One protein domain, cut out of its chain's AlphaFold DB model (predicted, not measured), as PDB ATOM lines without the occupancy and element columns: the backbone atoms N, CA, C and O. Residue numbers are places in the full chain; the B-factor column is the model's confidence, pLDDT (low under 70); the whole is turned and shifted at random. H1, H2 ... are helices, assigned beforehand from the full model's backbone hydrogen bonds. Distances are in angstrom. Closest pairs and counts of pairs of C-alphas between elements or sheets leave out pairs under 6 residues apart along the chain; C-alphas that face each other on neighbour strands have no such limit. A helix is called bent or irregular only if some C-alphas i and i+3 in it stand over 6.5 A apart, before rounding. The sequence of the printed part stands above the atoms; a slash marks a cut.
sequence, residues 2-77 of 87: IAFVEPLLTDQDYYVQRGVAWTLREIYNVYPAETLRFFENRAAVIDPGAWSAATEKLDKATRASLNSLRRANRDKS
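AT A GLANCE: This is residues 2 to 77 of the 87 residues of an uncharacterized protein of Gammaproteobacteria bacterium (UniProt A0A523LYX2). The longest helix, H5, runs along one side of a rounded body, and the hairpin of H1 and H2 makes the opposite side. H3 and H4 lie between these two sides, with H4 packed on H2, the hub. The printed part has 76 residues with five named helices, H1 to H5 in order, and no named strand; the class is all helix. It is compact, with a radius of gyration of the C-alphas of 11.4 A and spans of 30 by 26 by 19 A.

HOW THE PARTS SIT: Start at H5, residues 60 to 77: with residues 66 to 69 alone it only just touches H3, residues 32 to 42, over 3 pairs of C-alphas within 8 A, the closest being Glu 40 and Leu 66 at 6.6 A. They run the same way at a shallow tilt of 23 degrees. H3 forms a helical hairpin with H2, residues 14 to 30, at a steep tilt of 41 degrees; H2 touches it with residues 24 to 28 alone, closest at the C-alphas of Tyr 28 and Thr 35, 5.4 A. H2 also touches H4, residues 48 to 54, the same way at a shallow tilt of 31 degrees; the C-alphas of Ala 21 and Ala 54 are closest, 4.3 A. H1, residues 2 to 8, forms a helical hairpin with H2 at 18 degrees, closest at the C-alphas of Val 5 and Val 20, 5.9 A. H4 and H5 are apart. Every O i to N i+4 pair is within hydrogen-bond range in H3 and H5; H2 has 11 of 13, while H1 and H4 each have 1 of 3, beside 2 of 4 and 1 of 4 O i to N i+3 pairs.

IN THESE COORDINATES: Find C-alpha 60 at (-15.246, 25.080, -59.829); from there H5 runs 25.9 A to C-alpha 77 at (-12.189, 23.807, -34.114). H2 spans 25.2 A, H3 15.0 A, H1 10.3 A and H4 10.0 A. H1 is only just irregular, with C-alphas 4 and 7 6.6 A apart.

THE WHOLE: The C-alphas of Val 30 and Lys 76 are the two farthest apart, 32.0 A. The printed part has no cut, and the four links are tight. Its mean pLDDT is 94.7, and residue 77 is under 70.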
ATOM      1  N   ILE A   2       0.163  39.496 -49.333       89.81
ATOM      2  CA  ILE A   2      -0.515  38.590 -48.380       89.81
ATOM      3  C   ILE A   2      -0.224  38.945 -46.908       89.81
ATOM      4  O   ILE A   2      -1.154  39.001 -46.111       89.81
ATOM      5  N   ALA A   3       1.024  39.292 -46.571       92.06
ATOM      6  CA  ALA A   3       1.418  39.684 -45.211       92.06
ATOM      7  C   ALA A   3       0.648  40.895 -44.637       92.06
ATOM      8  O   ALA A   3       0.538  41.016 -43.425       92.06
ATOM      9  N   PHE A   4       0.099  41.775 -45.484       92.50
ATOM     10  CA  PHE A   4      -0.730  42.906 -45.037       92.50
ATOM     11  C   PHE A   4      -2.205  42.529 -44.864       92.50
ATOM     12  O   PHE A   4      -2.932  43.201 -44.144       92.50
ATOM     13  N   VAL A   5      -2.648  41.461 -45.528       94.06
ATOM     14  CA  VAL A   5      -4.036  40.986 -45.497       94.06
ATOM     15  C   VAL A   5      -4.257  40.000 -44.353       94.06
ATOM     16  O   VAL A   5      -5.325  39.981 -43.748       94.06
ATOM     17  N   GLU A   6      -3.254  39.179 -44.042       94.88
ATOM     18  CA  GLU A   6      -3.348  38.127 -43.026       94.88
ATOM     19  C   GLU A   6      -3.777  38.621 -41.626       94.88
ATOM     20  O   GLU A   6      -4.623  37.964 -41.018       94.88
ATOM     21  N   PRO A   7      -3.310  39.777 -41.118       95.94
ATOM     22  CA  PRO A   7      -3.778  40.299 -39.832       95.94
ATOM     23  C   PRO A   7      -5.258  40.722 -39.826       95.94
ATOM     24  O   PRO A   7      -5.849  40.845 -38.760       95.94
ATOM     25  N   LEU A   8      -5.858  40.939 -41.002       96.44
ATOM     26  CA  LEU A   8      -7.208  41.495 -41.169       96.44
ATOM     27  C   LEU A   8      -8.271  40.425 -41.466       96.44
ATOM     28  O   LEU A   8      -9.441  40.749 -41.659       96.44
ATOM     29  N   LEU A   9      -7.907  39.137 -41.503       94.56
ATOM     30  CA  LEU A   9      -8.826  38.060 -41.907       94.56
ATOM     31  C   LEU A   9     -10.073  37.912 -41.023       94.56
ATOM     32  O   LEU A   9     -11.056  37.320 -41.470       94.56
ATOM     33  N   THR A  10     -10.015  38.412 -39.788       91.94
ATOM     34  CA  THR A  10     -11.095  38.345 -38.789       91.94
ATOM     35  C   THR A  10     -11.535  39.722 -38.295       91.94
ATOM     36  O   THR A  10     -12.203  39.817 -37.264       91.94
ATOM     37  N   ASP A  11     -11.127  40.789 -38.987       95.88
ATOM     38  CA  ASP A  11     -11.592  42.142 -38.694       95.88
ATOM     39  C   ASP A  11     -13.129  42.193 -38.737       95.88
ATOM     40  O   ASP A  11     -13.752  41.556 -39.590       95.88
ATOM     41  N   GLN A  12     -13.741  42.900 -37.793       93.56
ATOM     42  CA  GLN A  12     -15.198  42.978 -37.677       93.56
ATOM     43  C   GLN A  12     -15.797  44.034 -38.615       93.56
ATOM     44  O   GLN A  12     -17.006  44.022 -38.853       93.56
ATOM     45  N   ASP A  13     -14.977  44.941 -39.151       96.81
ATOM     46  CA  ASP A  13     -15.443  45.970 -40.065       96.81
ATOM     47  C   ASP A  13     -15.780  45.385 -41.444       96.81
ATOM     48  O   ASP A  13     -14.984  44.710 -42.109       96.81
ATOM     49  N   TYR A  14     -16.996  45.685 -41.897       94.50
ATOM     50  CA  TYR A  14     -17.519  45.207 -43.169       94.50
ATOM     51  C   TYR A  14     -16.655  45.640 -44.362       94.50
ATOM     52  O   TYR A  14     -16.388  44.835 -45.260       94.50
ATOM     53  N   TYR A  15     -16.209  46.897 -44.399       96.44
ATOM     54  CA  TYR A  15     -15.422  47.424 -45.510       96.44
ATOM     55  C   TYR A  15     -13.999  46.872 -45.500       96.44
ATOM     56  O   TYR A  15     -13.463  46.584 -46.575       96.44
ATOM     57  N   VAL A  16     -13.424  46.627 -44.320       96.38
ATOM     58  CA  VAL A  16     -12.147  45.909 -44.197       96.38
ATOM     59  C   VAL A  16     -12.271  44.504 -44.788       96.38
ATOM     60  O   VAL A  16     -11.463  44.137 -45.644       96.38
ATOM     61  N   GLN A  17     -13.322  43.748 -44.456       97.25
ATOM     62  CA  GLN A  17     -13.536  42.412 -45.029       97.25
ATOM     63  C   GLN A  17     -13.753  42.431 -46.550       97.25
ATOM     64  O   GLN A  17     -13.278  41.542 -47.267       97.25
ATOM     65  N   ARG A  18     -14.413  43.466 -47.087       96.56
ATOM     66  CA  ARG A  18     -14.537  43.658 -48.545       96.56
ATOM     67  C   ARG A  18     -13.177  43.927 -49.190       96.56
ATOM     68  O   ARG A  18     -12.869  43.320 -50.217       96.56
ATOM     69  N   GLY A  19     -12.350  44.764 -48.564       97.06
ATOM     70  CA  GLY A  19     -10.982  45.042 -49.002       97.06
ATOM     71  C   GLY A  19     -10.093  43.797 -48.989       97.06
ATOM     72  O   GLY A  19      -9.422  43.513 -49.983       97.06
ATOM     73  N   VAL A  20     -10.144  43.006 -47.912       97.56
ATOM     74  CA  VAL A  20      -9.460  41.707 -47.789       97.56
ATOM     75  C   VAL A  20      -9.847  40.785 -48.945       97.56
ATOM     76  O   VAL A  20      -8.974  40.248 -49.631       97.56
ATOM     77  N   ALA A  21     -11.147  40.642 -49.210       97.62
ATOM     78  CA  ALA A  21     -11.648  39.747 -50.244       97.62
ATOM     79  C   ALA A  21     -11.180  40.136 -51.651       97.62
ATOM     80  O   ALA A  21     -10.666  39.291 -52.388       97.62
ATOM     81  N   TRP A  22     -11.326  41.411 -52.024       97.44
ATOM     82  CA  TRP A  22     -10.874  41.894 -53.329       97.44
ATOM     83  C   TRP A  22      -9.365  41.812 -53.471       97.44
ATOM     84  O   TRP A  22      -8.881  41.372 -54.508       97.44
ATOM     85  N   THR A  23      -8.616  42.139 -52.420       97.75
ATOM     86  CA  THR A  23      -7.156  42.044 -52.458       97.75
ATOM     87  C   THR A  23      -6.712  40.604 -52.710       97.75
ATOM     88  O   THR A  23      -5.893  40.377 -53.592       97.75
ATOM     89  N   LEU A  24      -7.284  39.610 -52.019       97.81
ATOM     90  CA  LEU A  24      -6.963  38.193 -52.259       97.81
ATOM     91  C   LEU A  24      -7.336  37.747 -53.678       97.81
ATOM     92  O   LEU A  24      -6.555  37.049 -54.326       97.81
ATOM     93  N   ARG A  25      -8.485  38.200 -54.190       97.50
ATOM     94  CA  ARG A  25      -8.915  37.938 -55.570       97.50
ATOM     95  C   ARG A  25      -7.951  38.530 -56.602       97.50
ATOM     96  O   ARG A  25      -7.731  37.921 -57.648       97.50
ATOM     97  N   GLU A  26      -7.391  39.708 -56.335       97.44
ATOM     98  CA  GLU A  26      -6.419  40.339 -57.230       97.44
ATOM     99  C   GLU A  26      -5.019  39.727 -57.107       97.44
ATOM    100  O   GLU A  26      -4.376  39.511 -58.132       97.44
ATOM    101  N   ILE A  27      -4.581  39.339 -55.902       97.00
ATOM    102  CA  ILE A  27      -3.328  38.586 -55.724       97.00
ATOM    103  C   ILE A  27      -3.393  37.274 -56.509       97.00
ATOM    104  O   ILE A  27      -2.424  36.954 -57.184       97.00
ATOM    105  N   TYR A  28      -4.526  36.560 -56.507       97.50
ATOM    106  CA  TYR A  28      -4.683  35.319 -57.278       97.50
ATOM    107  C   TYR A  28      -4.405  35.494 -58.779       97.50
ATOM    108  O   TYR A  28      -3.818  34.606 -59.390       97.50
ATOM    109  N   ASN A  29      -4.769  36.638 -59.371       96.50
ATOM    110  CA  ASN A  29      -4.539  36.876 -60.803       96.50
ATOM    111  C   ASN A  29      -3.053  36.994 -61.158       96.50
ATOM    112  O   ASN A  29      -2.694  36.797 -62.314       96.50
ATOM    113  N   VAL A  30      -2.207  37.338 -60.184       97.00
ATOM    114  CA  VAL A  30      -0.765  37.554 -60.381       97.00
ATOM    115  C   VAL A  30       0.061  36.406 -59.788       97.00
ATOM    116  O   VAL A  30       1.048  35.985 -60.382       97.00
ATOM    117  N   TYR A  31      -0.363  35.871 -58.642       97.06
ATOM    118  CA  TYR A  31       0.328  34.866 -57.827       97.06
ATOM    119  C   TYR A  31      -0.635  33.727 -57.444       97.06
ATOM    120  O   TYR A  31      -1.026  33.589 -56.273       97.06
ATOM    121  N   PRO A  32      -1.103  32.927 -58.421       96.50
ATOM    122  CA  PRO A  32      -2.137  31.926 -58.184       96.50
ATOM    123  C   PRO A  32      -1.673  30.838 -57.212       96.50
ATOM    124  O   PRO A  32      -2.402  30.502 -56.283       96.50
ATOM    125  N   ALA A  33      -0.448  30.328 -57.363       97.00
ATOM    126  CA  ALA A  33       0.078  29.253 -56.523       97.00
ATOM    127  C   ALA A  33       0.210  29.677 -55.047       97.00
ATOM    128  O   ALA A  33      -0.192  28.950 -54.138       97.00
ATOM    129  N   GLU A  34       0.730  30.876 -54.795       97.12
ATOM    130  CA  GLU A  34       0.879  31.442 -53.457       97.12
ATOM    131  C   GLU A  34      -0.476  31.723 -52.813       97.12
ATOM    132  O   GLU A  34      -0.653  31.467 -51.620       97.12
ATOM    133  N   THR A  35      -1.437  32.216 -53.597       97.50
ATOM    134  CA  THR A  35      -2.785  32.507 -53.100       97.50
ATOM    135  C   THR A  35      -3.546  31.227 -52.768       97.50
ATOM    136  O   THR A  35      -4.207  31.162 -51.733       97.50
ATOM    137  N   LEU A  36      -3.409  30.181 -53.588       97.94
ATOM    138  CA  LEU A  36      -4.001  28.873 -53.308       97.94
ATOM    139  C   LEU A  36      -3.411  28.250 -52.041       97.94
ATOM    140  O   LEU A  36      -4.171  27.872 -51.151       97.94
ATOM    141  N   ARG A  37      -2.081  28.256 -51.888       97.50
ATOM    142  CA  ARG A  37      -1.418  27.803 -50.654       97.50
ATOM    143  C   ARG A  37      -1.880  28.603 -49.435       97.50
ATOM    144  O   ARG A  37      -2.053  28.060 -48.345       97.50
ATOM    145  N   PHE A  38      -2.090  29.908 -49.589       97.31
ATOM    146  CA  PHE A  38      -2.642  30.734 -48.518       97.31
ATOM    147  C   PHE A  38      -4.072  30.317 -48.155       97.31
ATOM    148  O   PHE A  38      -4.374  30.158 -46.971       97.31
ATOM    149  N   PHE A  39      -4.937  30.078 -49.145       97.25
ATOM    150  CA  PHE A  39      -6.280  29.562 -48.895       97.25
ATOM    151  C   PHE A  39      -6.248  28.196 -48.212       97.25
ATOM    152  O   PHE A  39      -6.941  28.025 -47.222       97.25
ATOM    153  N   GLU A  40      -5.417  27.250 -48.634       96.31
ATOM    154  CA  GLU A  40      -5.299  25.946 -47.960       96.31
ATOM    155  C   GLU A  40      -4.982  26.089 -46.461       96.31
ATOM    156  O   GLU A  40      -5.569  25.402 -45.625       96.31
ATOM    157  N   ASN A  41      -4.125  27.048 -46.104       95.44
ATOM    158  CA  ASN A  41      -3.699  27.272 -44.722       95.44
ATOM    159  C   ASN A  41      -4.679  28.112 -43.890       95.44
ATOM    160  O   ASN A  41      -4.764  27.946 -42.670       95.44
ATOM    161  N   ARG A  42      -5.392  29.054 -44.516       95.62
ATOM    162  CA  ARG A  42      -6.191  30.081 -43.818       95.62
ATOM    163  C   ARG A  42      -7.679  30.038 -44.133       95.62
ATOM    164  O   ARG A  42      -8.447  30.768 -43.507       95.62
ATOM    165  N   ALA A  43      -8.125  29.149 -45.023       94.00
ATOM    166  CA  ALA A  43      -9.509  29.093 -45.481       94.00
ATOM    167  C   ALA A  43     -10.513  28.939 -44.353       94.00
ATOM    168  O   ALA A  43     -11.630  29.356 -44.560       94.00
ATOM    169  N   ALA A  44     -10.198  28.374 -43.186       93.94
ATOM    170  CA  ALA A  44     -11.151  28.282 -42.071       93.94
ATOM    171  C   ALA A  44     -11.413  29.628 -41.366       93.94
ATOM    172  O   ALA A  44     -12.524  29.849 -40.874       93.94
ATOM    173  N   VAL A  45     -10.402  30.504 -41.365       94.06
ATOM    174  CA  VAL A  45     -10.327  31.745 -40.579       94.06
ATOM    175  C   VAL A  45     -10.909  32.938 -41.334       94.06
ATOM    176  O   VAL A  45     -11.492  33.813 -40.712       94.06
ATOM    177  N   ILE A  46     -10.822  32.942 -42.669       93.88
ATOM    178  CA  ILE A  46     -11.374  34.016 -43.509       93.88
ATOM    179  C   ILE A  46     -12.874  34.198 -43.226       93.88
ATOM    180  O   ILE A  46     -13.633  33.217 -43.224       93.88
ATOM    181  N   ASP A  47     -13.315  35.437 -43.037       93.12
ATOM    182  CA  ASP A  47     -14.723  35.784 -42.844       93.12
ATOM    183  C   ASP A  47     -15.648  35.146 -43.918       93.12
ATOM    184  O   ASP A  47     -15.278  35.056 -45.097       93.12
ATOM    185  N   PRO A  48     -16.839  34.614 -43.564       91.50
ATOM    186  CA  PRO A  48     -17.792  34.070 -44.536       91.50
ATOM    187  C   PRO A  48     -18.182  35.019 -45.672       91.50
ATOM    188  O   PRO A  48     -18.274  34.559 -46.814       91.50
ATOM    189  N   GLY A  49     -18.380  36.306 -45.384       88.75
ATOM    190  CA  GLY A  49     -18.675  37.334 -46.378       88.75
ATOM    191  C   GLY A  49     -17.488  37.592 -47.303       88.75
ATOM    192  O   GLY A  49     -17.661  37.657 -48.524       88.75
ATOM    193  N   ALA A  50     -16.272  37.639 -46.753       95.38
ATOM    194  CA  ALA A  50     -15.050  37.797 -47.541       95.38
ATOM    195  C   ALA A  50     -14.750  36.580 -48.439       95.38
ATOM    196  O   ALA A  50     -14.353  36.730 -49.596       95.38
ATOM    197  N   TRP A  51     -14.987  35.362 -47.942       96.56
ATOM    198  CA  TRP A  51     -14.665  34.110 -48.638       96.56
ATOM    199  C   TRP A  51     -15.323  33.992 -50.017       96.56
ATOM    200  O   TRP A  51     -14.701  33.517 -50.972       96.56
ATOM    201  N   SER A  52     -16.579  34.431 -50.139       95.19
ATOM    202  CA  SER A  52     -17.315  34.333 -51.402       95.19
ATOM    203  C   SER A  52     -16.646  35.145 -52.515       95.19
ATOM    204  O   SER A  52     -16.421  34.615 -53.601       95.19
ATOM    205  N   ALA A  53     -16.266  36.393 -52.221       96.50
ATOM    206  CA  ALA A  53     -15.621  37.282 -53.186       96.50
ATOM    207  C   ALA A  53     -14.139  36.929 -53.414       96.50
ATOM    208  O   ALA A  53     -13.665  36.977 -54.546       96.50
ATOM    209  N   ALA A  54     -13.419  36.495 -52.374       97.44
ATOM    210  CA  ALA A  54     -12.021  36.070 -52.493       97.44
ATOM    211  C   ALA A  54     -11.839  34.861 -53.431       97.44
ATOM    212  O   ALA A  54     -10.807  34.732 -54.085       97.44
ATOM    213  N   THR A  55     -12.846  33.985 -53.515       97.62
ATOM    214  CA  THR A  55     -12.808  32.747 -54.315       97.62
ATOM    215  C   THR A  55     -13.548  32.840 -55.649       97.62
ATOM    216  O   THR A  55     -13.712  31.832 -56.333       97.62
ATOM    217  N   GLU A  56     -13.998  34.035 -56.037       96.38
ATOM    218  CA  GLU A  56     -14.842  34.257 -57.218       96.38
ATOM    219  C   GLU A  56     -14.165  33.837 -58.533       96.38
ATOM    220  O   GLU A  56     -14.822  33.275 -59.403       96.38
ATOM    221  N   LYS A  57     -12.851  34.068 -58.658       95.94
ATOM    222  CA  LYS A  57     -12.071  33.766 -59.873       95.94
ATOM    223  C   LYS A  57     -11.507  32.341 -59.925       95.94
ATOM    224  O   LYS A  57     -10.844  31.989 -60.897       95.94
ATOM    225  N   LEU A  58     -11.728  31.535 -58.887       96.88
ATOM    226  CA  LEU A  58     -11.274  30.146 -58.871       96.88
ATOM    227  C   LEU A  58     -12.165  29.291 -59.770       96.88
ATOM    228  O   LEU A  58     -13.381  29.492 -59.832       96.88
ATOM    229  N   ASP A  59     -11.580  28.283 -60.408       96.81
ATOM    230  CA  ASP A  59     -12.373  27.275 -61.094       96.81
ATOM    231  C   ASP A  59     -13.227  26.469 -60.096       96.81
ATOM    232  O   ASP A  59     -12.992  26.425 -58.879       96.81
ATOM    233  N   LYS A  60     -14.254  25.804 -60.630       96.69
ATOM    234  CA  LYS A  60     -15.246  25.080 -59.829       96.69
ATOM    235  C   LYS A  60     -14.624  23.966 -58.983       96.69
ATOM    236  O   LYS A  60     -15.071  23.764 -57.852       96.69
ATOM    237  N   ALA A  61     -13.635  23.242 -59.508       97.25
ATOM    238  CA  ALA A  61     -13.029  22.109 -58.817       97.25
ATOM    239  C   ALA A  61     -12.156  22.592 -57.654       97.25
ATOM    240  O   ALA A  61     -12.329  22.133 -56.520       97.25
ATOM    241  N   THR A  62     -11.311  23.594 -57.897       97.19
ATOM    242  CA  THR A  62     -10.462  24.197 -56.863       97.19
ATOM    243  C   THR A  62     -11.300  24.821 -55.751       97.19
ATOM    244  O   THR A  62     -11.082  24.550 -54.565       97.19
ATOM    245  N   ARG A  63     -12.343  25.584 -56.106       97.31
ATOM    246  CA  ARG A  63     -13.261  26.169 -55.118       97.31
ATOM    247  C   ARG A  63     -13.987  25.100 -54.298       97.31
ATOM    248  O   ARG A  63     -14.170  25.271 -53.090       97.31
ATOM    249  N   ALA A  64     -14.406  23.998 -54.922       97.31
ATOM    250  CA  ALA A  64     -15.048  22.889 -54.220       97.31
ATOM    251  C   ALA A  64     -14.099  22.220 -53.214       97.31
ATOM    252  O   ALA A  64     -14.502  21.992 -52.070       97.31
ATOM    253  N   SER A  65     -12.845  21.977 -53.609       96.94
ATOM    254  CA  SER A  65     -11.805  21.421 -52.733       96.94
ATOM    255  C   SER A  65     -11.581  22.301 -51.497       96.94
ATOM    256  O   SER A  65     -11.729  21.843 -50.359       96.94
ATOM    257  N   LEU A  66     -11.363  23.604 -51.704       97.31
ATOM    258  CA  LEU A  66     -11.157  24.566 -50.619       97.31
ATOM    259  C   LEU A  66     -12.376  24.700 -49.697       97.31
ATOM    260  O   LEU A  66     -12.226  24.820 -48.482       97.31
ATOM    261  N   ASN A  67     -13.597  24.639 -50.237       96.75
ATOM    262  CA  ASN A  67     -14.817  24.638 -49.424       96.75
ATOM    263  C   ASN A  67     -14.906  23.405 -48.515       96.75
ATOM    264  O   ASN A  67     -15.339  23.517 -47.367       96.75
ATOM    265  N   SER A  68     -14.513  22.232 -49.012       96.06
ATOM    266  CA  SER A  68     -14.478  21.005 -48.211       96.06
ATOM    267  C   SER A  68     -13.419  21.080 -47.112       96.06
ATOM    268  O   SER A  68     -13.729  20.776 -45.961       96.06
ATOM    269  N   LEU A  69     -12.227  21.597 -47.425       94.81
ATOM    270  CA  LEU A  69     -11.173  21.851 -46.440       94.81
ATOM    271  C   LEU A  69     -11.624  22.851 -45.363       94.81
ATOM    272  O   LEU A  69     -11.465  22.600 -44.167       94.81
ATOM    273  N   ARG A  70     -12.252  23.963 -45.767       95.00
ATOM    274  CA  ARG A  70     -12.797  24.987 -44.860       95.00
ATOM    275  C   ARG A  70     -13.818  24.407 -43.884       95.00
ATOM    276  O   ARG A  70     -13.779  24.754 -42.707       95.00
ATOM    277  N   ARG A  71     -14.717  23.537 -44.358       93.94
ATOM    278  CA  ARG A  71     -15.698  22.840 -43.508       93.94
ATOM    279  C   ARG A  71     -15.008  21.918 -42.507       93.94
ATOM    280  O   ARG A  71     -15.181  22.105 -41.308       93.94
ATOM    281  N   ALA A  72     -14.140  21.028 -42.988       93.00
ATOM    282  CA  ALA A  72     -13.428  20.075 -42.138       93.00
ATOM    283  C   ALA A  72     -12.609  20.762 -41.028       93.00
ATOM    284  O   ALA A  72     -12.596  20.307 -39.887       93.00
ATOM    285  N   ASN A  73     -11.951  21.882 -41.336       91.00
ATOM    286  CA  ASN A  73     -11.148  22.618 -40.356       91.00
ATOM    287  C   ASN A  73     -11.997  23.402 -39.340       91.00
ATOM    288  O   ASN A  73     -11.594  23.539 -38.187       91.00
ATOM    289  N   ARG A  74     -13.187  23.876 -39.727       87.88
ATOM    290  CA  ARG A  74     -14.138  24.495 -38.789       87.88
ATOM    291  C   ARG A  74     -14.748  23.473 -37.842       87.88
ATOM    292  O   ARG A  74     -14.871  23.764 -36.654       87.88
ATOM    293  N   ASP A  75     -15.054  22.277 -38.331       78.31
ATOM    294  CA  ASP A  75     -15.589  21.202 -37.494       78.31
ATOM    295  C   ASP A  75     -14.555  20.719 -36.472       78.31
ATOM    296  O   ASP A  75     -14.906  20.501 -35.323       78.31
ATOM    297  N   LYS A  76     -13.262  20.672 -36.825       72.69
ATOM    298  CA  LYS A  76     -12.178  20.376 -35.864       72.69
ATOM    299  C   LYS A  76     -12.015  21.437 -34.773       72.69
ATOM    300  O   LYS A  76     -11.623  21.107 -33.659       72.69
ATOM    301  N   SER A  77     -12.282  22.707 -35.088       61.25
ATOM    302  CA  SER A  77     -12.189  23.807 -34.114       61.25
ATOM    303  C   SER A  77     -13.335  23.799 -33.095       61.25
ATOM    304  O   SER A  77     -13.203  24.339 -32.000       61.25
TER     305      SER A  77